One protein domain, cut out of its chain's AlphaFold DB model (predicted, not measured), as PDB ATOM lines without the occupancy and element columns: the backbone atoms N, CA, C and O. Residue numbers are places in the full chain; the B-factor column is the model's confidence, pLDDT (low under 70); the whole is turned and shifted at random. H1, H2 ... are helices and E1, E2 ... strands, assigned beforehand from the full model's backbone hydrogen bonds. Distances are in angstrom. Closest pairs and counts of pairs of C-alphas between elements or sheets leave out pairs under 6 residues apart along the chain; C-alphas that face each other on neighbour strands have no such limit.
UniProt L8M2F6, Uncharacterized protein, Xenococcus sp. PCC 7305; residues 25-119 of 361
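AT A GLANCE: This is residues 25 to 119 of the 361 residues of an uncharacterized protein of Xenococcus sp. PCC 7305 (UniProt L8M2F6). The model is a strongly twisted wall of three antiparallel strands, E2, E3 and E4, with a small cluster of short helices and loops toward the E4 edge: H2 grazes the sheet, H1 packs on H2, and H3 follows H2 away from the sheet. The first strand, E1, is set off from the wall, and a long loop, residues 88 to 105, leads from H1 back to E4. The printed part has 95 residues, with four named strands and then three named helices, in the order E1 E2 E3 E4 H1 H2 H3; the sheet order is E2, E3, E4. The class is mixed, helices and strands, with 44 residues, under half, in named elements. The whole is compact, with a radius of gyration of the C-alphas of 14.1 A, and only just elongated, spanning 41 by 27 by 24 A.

HOW THE PARTS SIT: Start at E1, residues 25 to 27, which pairs with no named strand. E2, residues 32 to 36, is apart from it. E3, residues 49 to 54, forms an antiparallel hairpin with E2 at 140 degrees; look for N 34 and O 52, 2.8 A apart, within hydrogen-bond range. E4, residues 65 to 72, forms the next hairpin with E3 at 149 degrees, with N 51 and O 68 at 2.8 A. Together E2, E3 and E4 are a meander, each strand the antiparallel neighbour of the one before. Residues 70 to 72 of E4 also pair antiparallel with residues 104 to 105. H1, residues 76 to 87, is not on the sheet. H2, residues 106 to 109, only grazes the sheet with residues 106 to 108; the closest C-alphas of E4 and H2 are those of Phe 69 and Leu 106, 5.4 A apart. H1 touches H2 with residues 82 to 87 alone, closest at the C-alphas of Lys 83 and Phe 109, 5.0 A. H3, residues 112 to 117, and H2 only just touch, with 3 pairs of C-alphas within 8 A, and only at the corner. In H1 and H3 every O i to N i+4 pair is within hydrogen-bond range; H2 is too short for such a pair.

IN THESE COORDINATES: Find C-alpha 25 at (30.108, 36.163, -49.652), where E1 begins. E2 covers 12.6 A, E3 16.1 A and E4 21.7 A, ending at C-alpha 72, (43.670, 19.820, -32.790). H1 runs 15.9 A, and H3 ends at C-alpha 117, (30.289, 28.831, -46.903).

THE WHOLE: The C-alphas of Pro 59 and Gln 77 are the two farthest apart, 42.2 A. The printed part has no cut. The links E2 to E3 and H1 to H2 are long. Mean pLDDT of the printed part is 94.5, and no printed residue is under 70.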
ATOM      1  N   PHE A  25      29.974  36.831 -50.940       90.25
ATOM      2  CA  PHE A  25      30.108  36.163 -49.652       90.25
ATOM      3  C   PHE A  25      31.146  36.900 -48.814       90.25
ATOM      4  O   PHE A  25      32.325  36.937 -49.156       90.25
ATOM      5  N   VAL A  26      30.708  37.457 -47.691       91.00
ATOM      6  CA  VAL A  26      31.576  38.169 -46.754       91.00
ATOM      7  C   VAL A  26      31.847  37.264 -45.569       91.00
ATOM      8  O   VAL A  26      30.920  36.787 -44.915       91.00
ATOM      9  N   ARG A  27      33.126  37.029 -45.278       92.31
ATOM     10  CA  ARG A  27      33.537  36.278 -44.093       92.31
ATOM     11  C   ARG A  27      33.129  37.031 -42.827       92.31
ATOM     12  O   ARG A  27      33.343  38.239 -42.727       92.31
ATOM     13  N   LEU A  28      32.561  36.310 -41.867       92.19
ATOM     14  CA  LEU A  28      32.205  36.862 -40.563       92.19
ATOM     15  C   LEU A  28      33.464  37.147 -39.741       92.19
ATOM     16  O   LEU A  28      34.466  36.431 -39.862       92.19
ATOM     17  N   GLN A  29      33.413  38.191 -38.918       90.25
ATOM     18  CA  GLN A  29      34.504  38.504 -38.001       90.25
ATOM     19  C   GLN A  29      34.402  37.619 -36.756       90.25
ATOM     20  O   GLN A  29      33.314  37.314 -36.272       90.25
ATOM     21  N   ASP A  30      35.556  37.166 -36.269       84.12
ATOM     22  CA  ASP A  30      35.650  36.389 -35.035       84.12
ATOM     23  C   ASP A  30      35.919  37.356 -33.886       84.12
ATOM     24  O   ASP A  30      37.058  37.487 -33.439       84.12
ATOM     25  N   ASP A  31      34.874  38.056 -33.442       82.00
ATOM     26  CA  ASP A  31      35.006  39.088 -32.409       82.00
ATOM     27  C   ASP A  31      35.395  38.461 -31.066       82.00
ATOM     28  O   ASP A  31      36.290  38.937 -30.364       82.00
ATOM     29  N   GLN A  32      34.712  37.370 -30.704       90.50
ATOM     30  CA  GLN A  32      34.936  36.624 -29.469       90.50
ATOM     31  C   GLN A  32      34.657  35.136 -29.677       90.50
ATOM     32  O   GLN A  32      33.724  34.758 -30.384       90.50
ATOM     33  N   ALA A  33      35.451  34.291 -29.018       95.69
ATOM     34  CA  ALA A  33      35.215  32.857 -28.921       95.69
ATOM     35  C   ALA A  33      35.087  32.460 -27.448       95.69
ATOM     36  O   ALA A  33      35.944  32.800 -26.631       95.69
ATOM     37  N   GLN A  34      34.027  31.732 -27.116       97.25
ATOM     38  CA  GLN A  34      33.751  31.218 -25.779       97.25
ATOM     39  C   GLN A  34      33.649  29.695 -25.834       97.25
ATOM     40  O   GLN A  34      33.071  29.144 -26.766       97.25
ATOM     41  N   SER A  35      34.210  28.999 -24.846       97.44
ATOM     42  CA  SER A  35      34.037  27.546 -24.748       97.44
ATOM     43  C   SER A  35      32.564  27.200 -24.509       97.44
ATOM     44  O   SER A  35      31.913  27.826 -23.675       97.44
ATOM     45  N   CYS A  36      32.059  26.179 -25.199       96.94
ATOM     46  CA  CYS A  36      30.733  25.594 -24.969       96.94
ATOM     47  C   CYS A  36      30.839  24.148 -24.473       96.94
ATOM     48  O   CYS A  36      31.880  23.506 -24.597       96.94
ATOM     49  N   SER A  37      29.757  23.636 -23.882       97.19
ATOM     50  CA  SER A  37      29.693  22.283 -23.311       97.19
ATOM     51  C   SER A  37      29.160  21.222 -24.276       97.19
ATOM     52  O   SER A  37      29.034  20.066 -23.883       97.19
ATOM     53  N   LEU A  38      28.822  21.595 -25.515       96.69
ATOM     54  CA  LEU A  38      28.319  20.645 -26.507       96.69
ATOM     55  C   LEU A  38      29.404  19.625 -26.858       96.69
ATOM     56  O   LEU A  38      30.595  19.945 -26.878       96.69
ATOM     57  N   GLN A  39      28.974  18.399 -27.130       97.12
ATOM     58  CA  GLN A  39      29.826  17.289 -27.534       97.12
ATOM     59  C   GLN A  39      29.312  16.730 -28.854       97.12
ATOM     60  O   GLN A  39      28.107  16.677 -29.079       97.12
ATOM     61  N   LEU A  40      30.230  16.290 -29.706       96.81
ATOM     62  CA  LEU A  40      29.891  15.589 -30.937       96.81
ATOM     63  C   LEU A  40      29.526  14.140 -30.615       96.81
ATOM     64  O   LEU A  40      30.401  13.358 -30.231       96.81
ATOM     65  N   ALA A  41      28.253  13.770 -30.761       95.19
ATOM     66  CA  ALA A  41      27.782  12.420 -30.456       95.19
ATOM     67  C   ALA A  41      28.530  11.366 -31.289       95.19
ATOM     68  O   ALA A  41      29.010  10.360 -30.750       95.19
ATOM     69  N   SER A  42      28.727  11.654 -32.577       94.94
ATOM     70  CA  SER A  42      29.404  10.764 -33.524       94.94
ATOM     71  C   SER A  42      30.933  10.739 -33.369       94.94
ATOM     72  O   SER A  42      31.590   9.821 -33.863       94.94
ATOM     73  N   ALA A  43      31.516  11.703 -32.644       96.56
ATOM     74  CA  ALA A  43      32.957  11.811 -32.392       96.56
ATOM     75  C   ALA A  43      33.310  11.863 -30.893       96.56
ATOM     76  O   ALA A  43      34.368  12.366 -30.515       96.56
ATOM     77  N   LYS A  44      32.458  11.301 -30.023       96.00
ATOM     78  CA  LYS A  44      32.588  11.389 -28.552       96.00
ATOM     79  C   LYS A  44      33.910  10.865 -27.974       96.00
ATOM     80  O   LYS A  44      34.288  11.236 -26.870       96.00
ATOM     81  N   ASN A  45      34.595   9.983 -28.706       97.62
ATOM     82  CA  ASN A  45      35.863   9.378 -28.287       97.62
ATOM     83  C   ASN A  45      37.098  10.108 -28.839       97.62
ATOM     84  O   ASN A  45      38.218   9.727 -28.507       97.62
ATOM     85  N   ILE A  46      36.914  11.128 -29.680       98.06
ATOM     86  CA  ILE A  46      38.001  11.941 -30.225       98.06
ATOM     87  C   ILE A  46      38.014  13.259 -29.443       98.06
ATOM     88  O   ILE A  46      36.999  13.960 -29.448       98.06
ATOM     89  N   PRO A  47      39.120  13.627 -28.770       98.38
ATOM     90  CA  PRO A  47      39.201  14.884 -28.036       98.38
ATOM     91  C   PRO A  47      38.862  16.084 -28.922       98.38
ATOM     92  O   PRO A  47      39.424  16.249 -30.005       98.38
ATOM     93  N   HIS A  48      37.949  16.933 -28.456       98.44
ATOM     94  CA  HIS A  48      37.574  18.156 -29.153       98.44
ATOM     95  C   HIS A  48      37.140  19.253 -28.185       98.44
ATOM     96  O   HIS A  48      36.681  18.990 -27.074       98.44
ATOM     97  N   GLN A  49      37.268  20.498 -28.631       98.44
ATOM     98  CA  GLN A  49      36.762  21.674 -27.939       98.44
ATOM     99  C   GLN A  49      35.620  22.296 -28.742       98.44
ATOM    100  O   GLN A  49      35.796  22.627 -29.915       98.44
ATOM    101  N   CYS A  50      34.476  22.502 -28.092       98.62
ATOM    102  CA  CYS A  50      33.394  23.322 -28.622       98.62
ATOM    103  C   CYS A  50      33.696  24.802 -28.360       98.62
ATOM    104  O   CYS A  50      33.989  25.195 -27.227       98.62
ATOM    105  N   LEU A  51      33.596  25.620 -29.405       98.19
ATOM    106  CA  LEU A  51      33.719  27.071 -29.361       98.19
ATOM    107  C   LEU A  51      32.459  27.716 -29.948       98.19
ATOM    108  O   LEU A  51      32.141  27.516 -31.120       98.19
ATOM    109  N   ALA A  52      31.783  28.534 -29.150       97.31
ATOM    110  CA  ALA A  52      30.765  29.470 -29.592       97.31
ATOM    111  C   ALA A  52      31.451  30.777 -29.997       97.31
ATOM    112  O   ALA A  52      32.118  31.417 -29.183       97.31
ATOM    113  N   LYS A  53      31.327  31.152 -31.265       96.38
ATOM    114  CA  LYS A  53      31.855  32.404 -31.805       96.38
ATOM    115  C   LYS A  53      30.710  33.377 -32.019       96.38
ATOM    116  O   LYS A  53      29.694  32.986 -32.592       96.38
ATOM    117  N   THR A  54      30.885  34.616 -31.582       94.31
ATOM    118  CA  THR A  54      29.880  35.672 -31.739       94.31
ATOM    119  C   THR A  54      30.313  36.627 -32.843       94.31
ATOM    120  O   THR A  54      31.456  37.078 -32.840       94.31
ATOM    121  N   ASP A  55      29.397  36.931 -33.757       88.69
ATOM    122  CA  ASP A  55      29.521  37.957 -34.790       88.69
ATOM    123  C   ASP A  55      28.494  39.063 -34.533       88.69
ATOM    124  O   ASP A  55      27.286  38.846 -34.645       88.69
ATOM    125  N   GLN A  56      28.966  40.265 -34.205       90.31
ATOM    126  CA  GLN A  56      28.081  41.397 -33.915       90.31
ATOM    127  C   GLN A  56      27.505  42.057 -35.178       90.31
ATOM    128  O   GLN A  56      26.734  43.012 -35.072       90.31
ATOM    129  N   SER A  57      27.839  41.562 -36.377       87.38
ATOM    130  CA  SER A  57      27.312  42.112 -37.630       87.38
ATOM    131  C   SER A  57      25.816  41.840 -37.846       87.38
ATOM    132  O   SER A  57      25.180  42.536 -38.646       87.38
ATOM    133  N   SER A  58      25.244  40.864 -37.126       88.50
ATOM    134  CA  SER A  58      23.807  40.589 -37.122       88.50
ATOM    135  C   SER A  58      23.052  41.461 -36.108       88.50
ATOM    136  O   SER A  58      23.410  41.474 -34.927       88.50
ATOM    137  N   PRO A  59      21.941  42.116 -36.506       89.31
ATOM    138  CA  PRO A  59      21.125  42.911 -35.590       89.31
ATOM    139  C   PRO A  59      20.334  42.068 -34.577       89.31
ATOM    140  O   PRO A  59      19.888  42.603 -33.566       89.31
ATOM    141  N   LEU A  60      20.134  40.768 -34.835       89.38
ATOM    142  CA  LEU A  60      19.418  39.870 -33.926       89.38
ATOM    143  C   LEU A  60      20.395  38.944 -33.206       89.38
ATOM    144  O   LEU A  60      21.120  38.191 -33.857       89.38
ATOM    145  N   GLU A  61      20.352  38.950 -31.872       91.75
ATOM    146  CA  GLU A  61      21.228  38.163 -30.987       91.75
ATOM    147  C   GLU A  61      21.204  36.661 -31.311       91.75
ATOM    148  O   GLU A  61      22.247  36.019 -31.399       91.75
ATOM    149  N   VAL A  62      20.020  36.107 -31.594       90.31
ATOM    150  CA  VAL A  62      19.840  34.687 -31.961       90.31
ATOM    151  C   VAL A  62      20.602  34.275 -33.231       90.31
ATOM    152  O   VAL A  62      20.854  33.091 -33.462       90.31
ATOM    153  N   TRP A  63      21.008  35.244 -34.051       92.81
ATOM    154  CA  TRP A  63      21.797  35.040 -35.266       92.81
ATOM    155  C   TRP A  63      23.278  35.389 -35.096       92.81
ATOM    156  O   TRP A  63      24.046  35.180 -36.023       92.81
ATOM    157  N   GLN A  64      23.712  35.908 -33.947       93.50
ATOM    158  CA  GLN A  64      25.112  36.307 -33.756       93.50
ATOM    159  C   GLN A  64      26.026  35.113 -33.459       93.50
ATOM    160  O   GLN A  64      27.217  35.157 -33.748       93.50
ATOM    161  N   GLN A  65      25.492  34.034 -32.885       94.94
ATOM    162  CA  GLN A  65      26.296  32.886 -32.469       94.94
ATOM    163  C   GLN A  65      26.508  31.883 -33.609       94.94
ATOM    164  O   GLN A  65      25.589  31.566 -34.360       94.94
ATOM    165  N   ARG A  66      27.707  31.315 -33.709       96.12
ATOM    166  CA  ARG A  66      28.016  30.152 -34.552       96.12
ATOM    167  C   ARG A  66      28.925  29.189 -33.805       96.12
ATOM    168  O   ARG A  66      29.763  29.616 -33.012       96.12
ATOM    169  N   LEU A  67      28.800  27.900 -34.081       98.00
ATOM    170  CA  LEU A  67      29.592  26.869 -33.421       98.00
ATOM    171  C   LEU A  67      30.812  26.468 -34.254       98.00
ATOM    172  O   LEU A  67      30.813  26.508 -35.486       98.00
ATOM    173  N   SER A  68      31.872  26.074 -33.559       97.88
ATOM    174  CA  SER A  68      33.093  25.514 -34.126       97.88
ATOM    175  C   SER A  68      33.606  24.427 -33.194       97.88
ATOM    176  O   SER A  68      33.739  24.657 -31.998       97.88
ATOM    177  N   PHE A  69      33.948  23.267 -33.741       98.56
ATOM    178  CA  PHE A  69      34.518  22.159 -32.978       98.56
ATOM    179  C   PHE A  69      35.952  21.936 -33.444       98.56
ATOM    180  O   PHE A  69      36.183  21.712 -34.632       98.56
ATOM    181  N   VAL A  70      36.910  22.060 -32.529       98.50
ATOM    182  CA  VAL A  70      38.347  21.968 -32.815       98.50
ATOM    183  C   VAL A  70      38.881  20.661 -32.251       98.50
ATOM    184  O   VAL A  70      38.799  20.446 -31.046       98.50
ATOM    185  N   PHE A  71      39.448  19.814 -33.107       98.56
ATOM    186  CA  PHE A  71      40.055  18.537 -32.714       98.56
ATOM    187  C   PHE A  71      41.553  18.658 -32.408       98.56
ATOM    188  O   PHE A  71      42.125  17.810 -31.733       98.56
ATOM    189  N   GLY A  72      42.216  19.711 -32.900       98.06
ATOM    190  CA  GLY A  72      43.670  19.820 -32.790       98.06
ATOM    191  C   GLY A  72      44.384  18.867 -33.755       98.06
ATOM    192  O   GLY A  72      43.874  18.571 -34.836       98.06
ATOM    193  N   LYS A  73      45.583  18.406 -33.387       98.50
ATOM    194  CA  LYS A  73      46.292  17.357 -34.136       98.50
ATOM    195  C   LYS A  73      45.671  15.998 -33.814       98.50
ATOM    196  O   LYS A  73      45.513  15.675 -32.640       98.50
ATOM    197  N   ILE A  74      45.380  15.202 -34.838       98.44
ATOM    198  CA  ILE A  74      44.732  13.891 -34.696       98.44
ATOM    199  C   ILE A  74      45.526  12.785 -35.398       98.44
ATOM    200  O   ILE A  74      46.390  13.044 -36.245       98.44
ATOM    201  N   SER A  75      45.226  11.535 -35.047       98.44
ATOM    202  CA  SER A  75      45.776  10.377 -35.748       98.44
ATOM    203  C   SER A  75      45.169  10.234 -37.150       98.44
ATOM    204  O   SER A  75      44.084  10.742 -37.433       98.44
ATOM    205  N   GLU A  76      45.851   9.511 -38.041       98.44
ATOM    206  CA  GLU A  76      45.303   9.168 -39.361       98.44
ATOM    207  C   GLU A  76      44.008   8.349 -39.245       98.44
ATOM    208  O   GLU A  76      43.070   8.540 -40.018       98.44
ATOM    209  N   GLN A  77      43.921   7.477 -38.236       98.38
ATOM    210  CA  GLN A  77      42.728   6.680 -37.966       98.38
ATOM    211  C   GLN A  77      41.532   7.563 -37.588       98.38
ATOM    212  O   GLN A  77      40.448   7.385 -38.146       98.38
ATOM    213  N   ASP A  78      41.733   8.531 -36.692       98.44
ATOM    214  CA  ASP A  78      40.691   9.492 -36.313       98.44
ATOM    215  C   ASP A  78      40.292  10.361 -37.506       98.44
ATOM    216  O   ASP A  78      39.109  10.620 -37.712       98.44
ATOM    217  N   PHE A  79      41.255  10.764 -38.341       98.31
ATOM    218  CA  PHE A  79      40.978  11.509 -39.566       98.31
ATOM    219  C   PHE A  79      40.064  10.722 -40.515       98.31
ATOM    220  O   PHE A  79      39.067  11.259 -40.999       98.31
ATOM    221  N   ILE A  80      40.375   9.444 -40.766       97.31
ATOM    222  CA  ILE A  80      39.558   8.566 -41.617       97.31
ATOM    223  C   ILE A  80      38.164   8.377 -41.013       97.31
ATOM    224  O   ILE A  80      37.173   8.442 -41.744       97.31
ATOM    225  N   LEU A  81      38.076   8.178 -39.693       97.50
ATOM    226  CA  LEU A  81      36.802   8.043 -38.991       97.50
ATOM    227  C   LEU A  81      35.944   9.300 -39.167       97.50
ATOM    228  O   LEU A  81      34.834   9.200 -39.676       97.50
ATOM    229  N   LEU A  82      36.475  10.479 -38.834       97.56
ATOM    230  CA  LEU A  82      35.769  11.758 -38.968       97.56
ATOM    231  C   LEU A  82      35.351  12.031 -40.418       97.56
ATOM    232  O   LEU A  82      34.219  12.447 -40.664       97.56
ATOM    233  N   LYS A  83      36.230  11.750 -41.387       96.50
ATOM    234  CA  LYS A  83      35.931  11.895 -42.818       96.50
ATOM    235  C   LYS A  83      34.749  11.020 -43.238       96.50
ATOM    236  O   LYS A  83      33.843  11.515 -43.907       96.50
ATOM    237  N   ASN A  84      34.735   9.752 -42.833       95.94
ATOM    238  CA  ASN A  84      33.643   8.832 -43.146       95.94
ATOM    239  C   ASN A  84      32.344   9.214 -42.429       95.94
ATOM    240  O   ASN A  84      31.282   9.133 -43.034       95.94
ATOM    241  N   THR A  85      32.424   9.673 -41.181       96.00
ATOM    242  CA  THR A  85      31.256  10.106 -40.407       96.00
ATOM    243  C   THR A  85      30.585  11.325 -41.038       96.00
ATOM    244  O   THR A  85      29.393  11.295 -41.322       96.00
ATOM    245  N   TYR A  86      31.342  12.392 -41.296       97.06
ATOM    246  CA  TYR A  86      30.763  13.703 -41.607       97.06
ATOM    247  C   TYR A  86      30.661  14.025 -43.105       97.06
ATOM    248  O   TYR A  86      29.908  14.924 -43.483       97.06
ATOM    249  N   SER A  87      31.357  13.272 -43.966       93.94
ATOM    250  CA  SER A  87      31.223  13.373 -45.429       93.94
ATOM    251  C   SER A  87      30.806  12.070 -46.110       93.94
ATOM    252  O   SER A  87      30.699  12.046 -47.331       93.94
ATOM    253  N   GLY A  88      30.548  10.991 -45.362       90.12
ATOM    254  CA  GLY A  88      30.194   9.686 -45.937       90.12
ATOM    255  C   GLY A  88      28.876   9.663 -46.711       90.12
ATOM    256  O   GLY A  88      28.684   8.787 -47.547       90.12
ATOM    257  N   TRP A  89      28.001  10.636 -46.469       91.88
ATOM    258  CA  TRP A  89      26.747  10.840 -47.194       91.88
ATOM    259  C   TRP A  89      26.916  11.610 -48.519       91.88
ATOM    260  O   TRP A  89      25.945  11.771 -49.252       91.88
ATOM    261  N   SER A  90      28.123  12.103 -48.823       91.06
ATOM    262  CA  SER A  90      28.432  12.905 -50.009       91.06
ATOM    263  C   SER A  90      29.453  12.203 -50.911       91.06
ATOM    264  O   SER A  90      30.514  11.767 -50.459       91.06
ATOM    265  N   ASP A  91      29.169  12.170 -52.209       87.00
ATOM    266  CA  ASP A  91      30.096  11.728 -53.253       87.00
ATOM    267  C   ASP A  91      31.240  12.733 -53.447       87.00
ATOM    268  O   ASP A  91      32.400  12.345 -53.599       87.00
ATOM    269  N   ALA A  92      30.948  14.030 -53.317       78.75
ATOM    270  CA  ALA A  92      31.912  15.132 -53.358       78.75
ATOM    271  C   ALA A  92      32.782  15.264 -52.091       78.75
ATOM    272  O   ALA A  92      33.150  16.380 -51.736       78.75
ATOM    273  N   LYS A  93      33.073  14.149 -51.398       80.56
ATOM    274  CA  LYS A  93      33.826  14.015 -50.128       80.56
ATOM    275  C   LYS A  93      34.825  15.145 -49.861       80.56
ATOM    276  O   LYS A  93      35.493  15.613 -50.775       80.56
ATOM    277  N   THR A  94      35.050  15.484 -48.586       84.19
ATOM    278  CA  THR A  94      36.000  16.552 -48.207       84.19
ATOM    279  C   THR A  94      37.318  16.514 -49.002       84.19
ATOM    280  O   THR A  94      37.994  15.476 -49.083       84.19
ATOM    281  N   ALA A  95      37.687  17.677 -49.550       81.81
ATOM    282  CA  ALA A  95      38.940  17.904 -50.271       81.81
ATOM    283  C   ALA A  95      40.163  17.975 -49.336       81.81
ATOM    284  O   ALA A  95      41.308  17.993 -49.794       81.81
ATOM    285  N   VAL A  96      39.944  18.011 -48.018       90.69
ATOM    286  CA  VAL A  96      41.027  18.039 -47.039       90.69
ATOM    287  C   VAL A  96      41.738  16.684 -47.016       90.69
ATOM    288  O   VAL A  96      41.110  15.624 -46.947       90.69
ATOM    289  N   SER A  97      43.071  16.732 -47.076       94.62
ATOM    290  CA  SER A  97      43.957  15.572 -46.941       94.62
ATOM    291  C   SER A  97      44.512  15.458 -45.519       94.62
ATOM    292  O   SER A  97      44.589  16.453 -44.786       94.62
ATOM    293  N   TYR A  98      44.897  14.241 -45.129       98.06
ATOM    294  CA  TYR A  98      45.567  14.014 -43.853       98.06
ATOM    295  C   TYR A  98      46.982  14.612 -43.859       98.06
ATOM    296  O   TYR A  98      47.741  14.444 -44.810       98.06
ATOM    297  N   ASP A  99      47.318  15.293 -42.773       97.94
ATOM    298  CA  ASP A  99      48.597  15.891 -42.437       97.94
ATOM    299  C   ASP A  99      48.734  15.813 -40.912       97.94
ATOM    300  O   ASP A  99      47.982  16.438 -40.160       97.94
ATOM    301  N   ARG A 100      49.714  15.035 -40.450       98.06
ATOM    302  CA  ARG A 100      49.968  14.778 -39.025       98.06
ATOM    303  C   ARG A 100      50.247  16.048 -38.210       98.06
ATOM    304  O   ARG A 100      50.100  16.041 -36.989       98.06
ATOM    305  N   ASP A 101      50.730  17.103 -38.862       98.12
ATOM    306  CA  ASP A 101      51.165  18.333 -38.211       98.12
ATOM    307  C   ASP A 101      50.102  19.437 -38.267       98.12
ATOM    308  O   ASP A 101      50.236  20.454 -37.576       98.12
ATOM    309  N   ARG A 102      49.008  19.206 -39.001       97.75
ATOM    310  CA  ARG A 102      47.861  20.108 -39.093       97.75
ATOM    311  C   ARG A 102      46.943  19.982 -37.874       97.75
ATOM    312  O   ARG A 102      46.696  18.898 -37.354       97.75
ATOM    313  N   SER A 103      46.392  21.120 -37.450       98.12
ATOM    314  CA  SER A 103      45.242  21.161 -36.545       98.12
ATOM    315  C   SER A 103      43.942  21.116 -37.344       98.12
ATOM    316  O   SER A 103      43.769  21.907 -38.272       98.12
ATOM    317  N   TYR A 104      43.029  20.237 -36.948       98.44
ATOM    318  CA  TYR A 104      41.747  20.007 -37.607       98.44
ATOM    319  C   TYR A 104      40.562  20.568 -36.822       98.44
ATOM    320  O   TYR A 104      40.592  20.695 -35.593       98.44
ATOM    321  N   GLN A 105      39.494  20.862 -37.554       98.50
ATOM    322  CA  GLN A 105      38.188  21.280 -37.047       98.50
ATOM    323  C   GLN A 105      37.064  20.529 -37.775       98.50
ATOM    324  O   GLN A 105      37.268  20.049 -38.884       98.50
ATOM    325  N   LEU A 106      35.866  20.453 -37.188       98.50
ATOM    326  CA  LEU A 106      34.712  19.736 -37.762       98.50
ATOM    327  C   LEU A 106      34.432  20.095 -39.215       98.50
ATOM    328  O   LEU A 106      34.218  19.200 -40.027       98.50
ATOM    329  N   VAL A 107      34.490  21.383 -39.558       97.25
ATOM    330  CA  VAL A 107      34.200  21.813 -40.926       97.25
ATOM    331  C   VAL A 107      35.150  21.174 -41.950       97.25
ATOM    332  O   VAL A 107      34.702  20.878 -43.047       97.25
ATOM    333  N   ASP A 108      36.395  20.833 -41.587       97.38
ATOM    334  CA  ASP A 108      37.350  20.160 -42.487       97.38
ATOM    335  C   ASP A 108      36.857  18.780 -42.968       97.38
ATOM    336  O   ASP A 108      37.366  18.253 -43.957       97.38
ATOM    337  N   PHE A 109      35.875  18.185 -42.286       97.50
ATOM    338  CA  PHE A 109      35.310  16.871 -42.598       97.50
ATOM    339  C   PHE A 109      33.932  16.938 -43.267       97.50
ATOM    340  O   PHE A 109      33.349  15.893 -43.539       97.50
ATOM    341  N   LEU A 110      33.413  18.138 -43.549       96.38
ATOM    342  CA  LEU A 110      32.114  18.349 -44.201       96.38
ATOM    343  C   LEU A 110      32.248  18.417 -45.730       96.38
ATOM    344  O   LEU A 110      33.363  18.530 -46.238       96.38
ATOM    345  N   PRO A 111      31.148  18.367 -46.501       94.19
ATOM    346  CA  PRO A 111      31.202  18.606 -47.942       94.19
ATOM    347  C   PRO A 111      31.847  19.959 -48.310       94.19
ATOM    348  O   PRO A 111      31.690  20.934 -47.565       94.19
ATOM    349  N   PRO A 112      32.532  20.065 -49.466       92.06
ATOM    350  CA  PRO A 112      33.274  21.262 -49.868       92.06
ATOM    351  C   PRO A 112      32.453  22.554 -49.870       92.06
ATOM    352  O   PRO A 112      32.956  23.604 -49.475       92.06
ATOM    353  N   LEU A 113      31.175  22.499 -50.259       92.94
ATOM    354  CA  LEU A 113      30.338  23.699 -50.262       92.94
ATOM    355  C   LEU A 113      30.034  24.194 -48.838       92.94
ATOM    356  O   LEU A 113      30.065  25.396 -48.585       92.94
ATOM    357  N   ILE A 114      29.830  23.282 -47.879       95.75
ATOM    358  CA  ILE A 114      29.701  23.649 -46.462       95.75
ATOM    359  C   ILE A 114      31.026  24.226 -45.942       95.75
ATOM    360  O   ILE A 114      31.015  25.239 -45.243       95.75
ATOM    361  N   GLN A 115      32.165  23.634 -46.322       93.44
ATOM    362  CA  GLN A 115      33.496  24.160 -45.987       93.44
ATOM    363  C   GLN A 115      33.696  25.600 -46.444       93.44
ATOM    364  O   GLN A 115      34.174  26.428 -45.669       93.44
ATOM    365  N   ALA A 116      33.319  25.892 -47.687       92.19
ATOM    366  CA  ALA A 116      33.484  27.210 -48.275       92.19
ATOM    367  C   ALA A 116      32.561  28.255 -47.636       92.19
ATOM    368  O   ALA A 116      32.972  29.396 -47.443       92.19
ATOM    369  N   LEU A 117      31.324  27.877 -47.304       95.25
ATOM    370  CA  LEU A 117      30.289  28.831 -46.903       95.25
ATOM    371  C   LEU A 117      30.157  29.018 -45.389       95.25
ATOM    372  O   LEU A 117      29.719  30.081 -44.951       95.25
ATOM    373  N   ASN A 118      30.548  28.042 -44.569       95.81
ATOM    374  CA  ASN A 118      30.456  28.171 -43.116       95.81
ATOM    375  C   ASN A 118      31.267  29.377 -42.603       95.81
ATOM    376  O   ASN A 118      32.440  29.547 -42.934       95.81
ATOM    377  N   GLY A 119      30.647  30.206 -41.762       95.00
ATOM    378  CA  GLY A 119      31.266  31.431 -41.252       95.00
ATOM    379  C   GLY A 119      31.288  32.583 -42.259       95.00
ATOM    380  O   GLY A 119      32.132  33.470 -42.135       95.00
TER     381      GLY A 119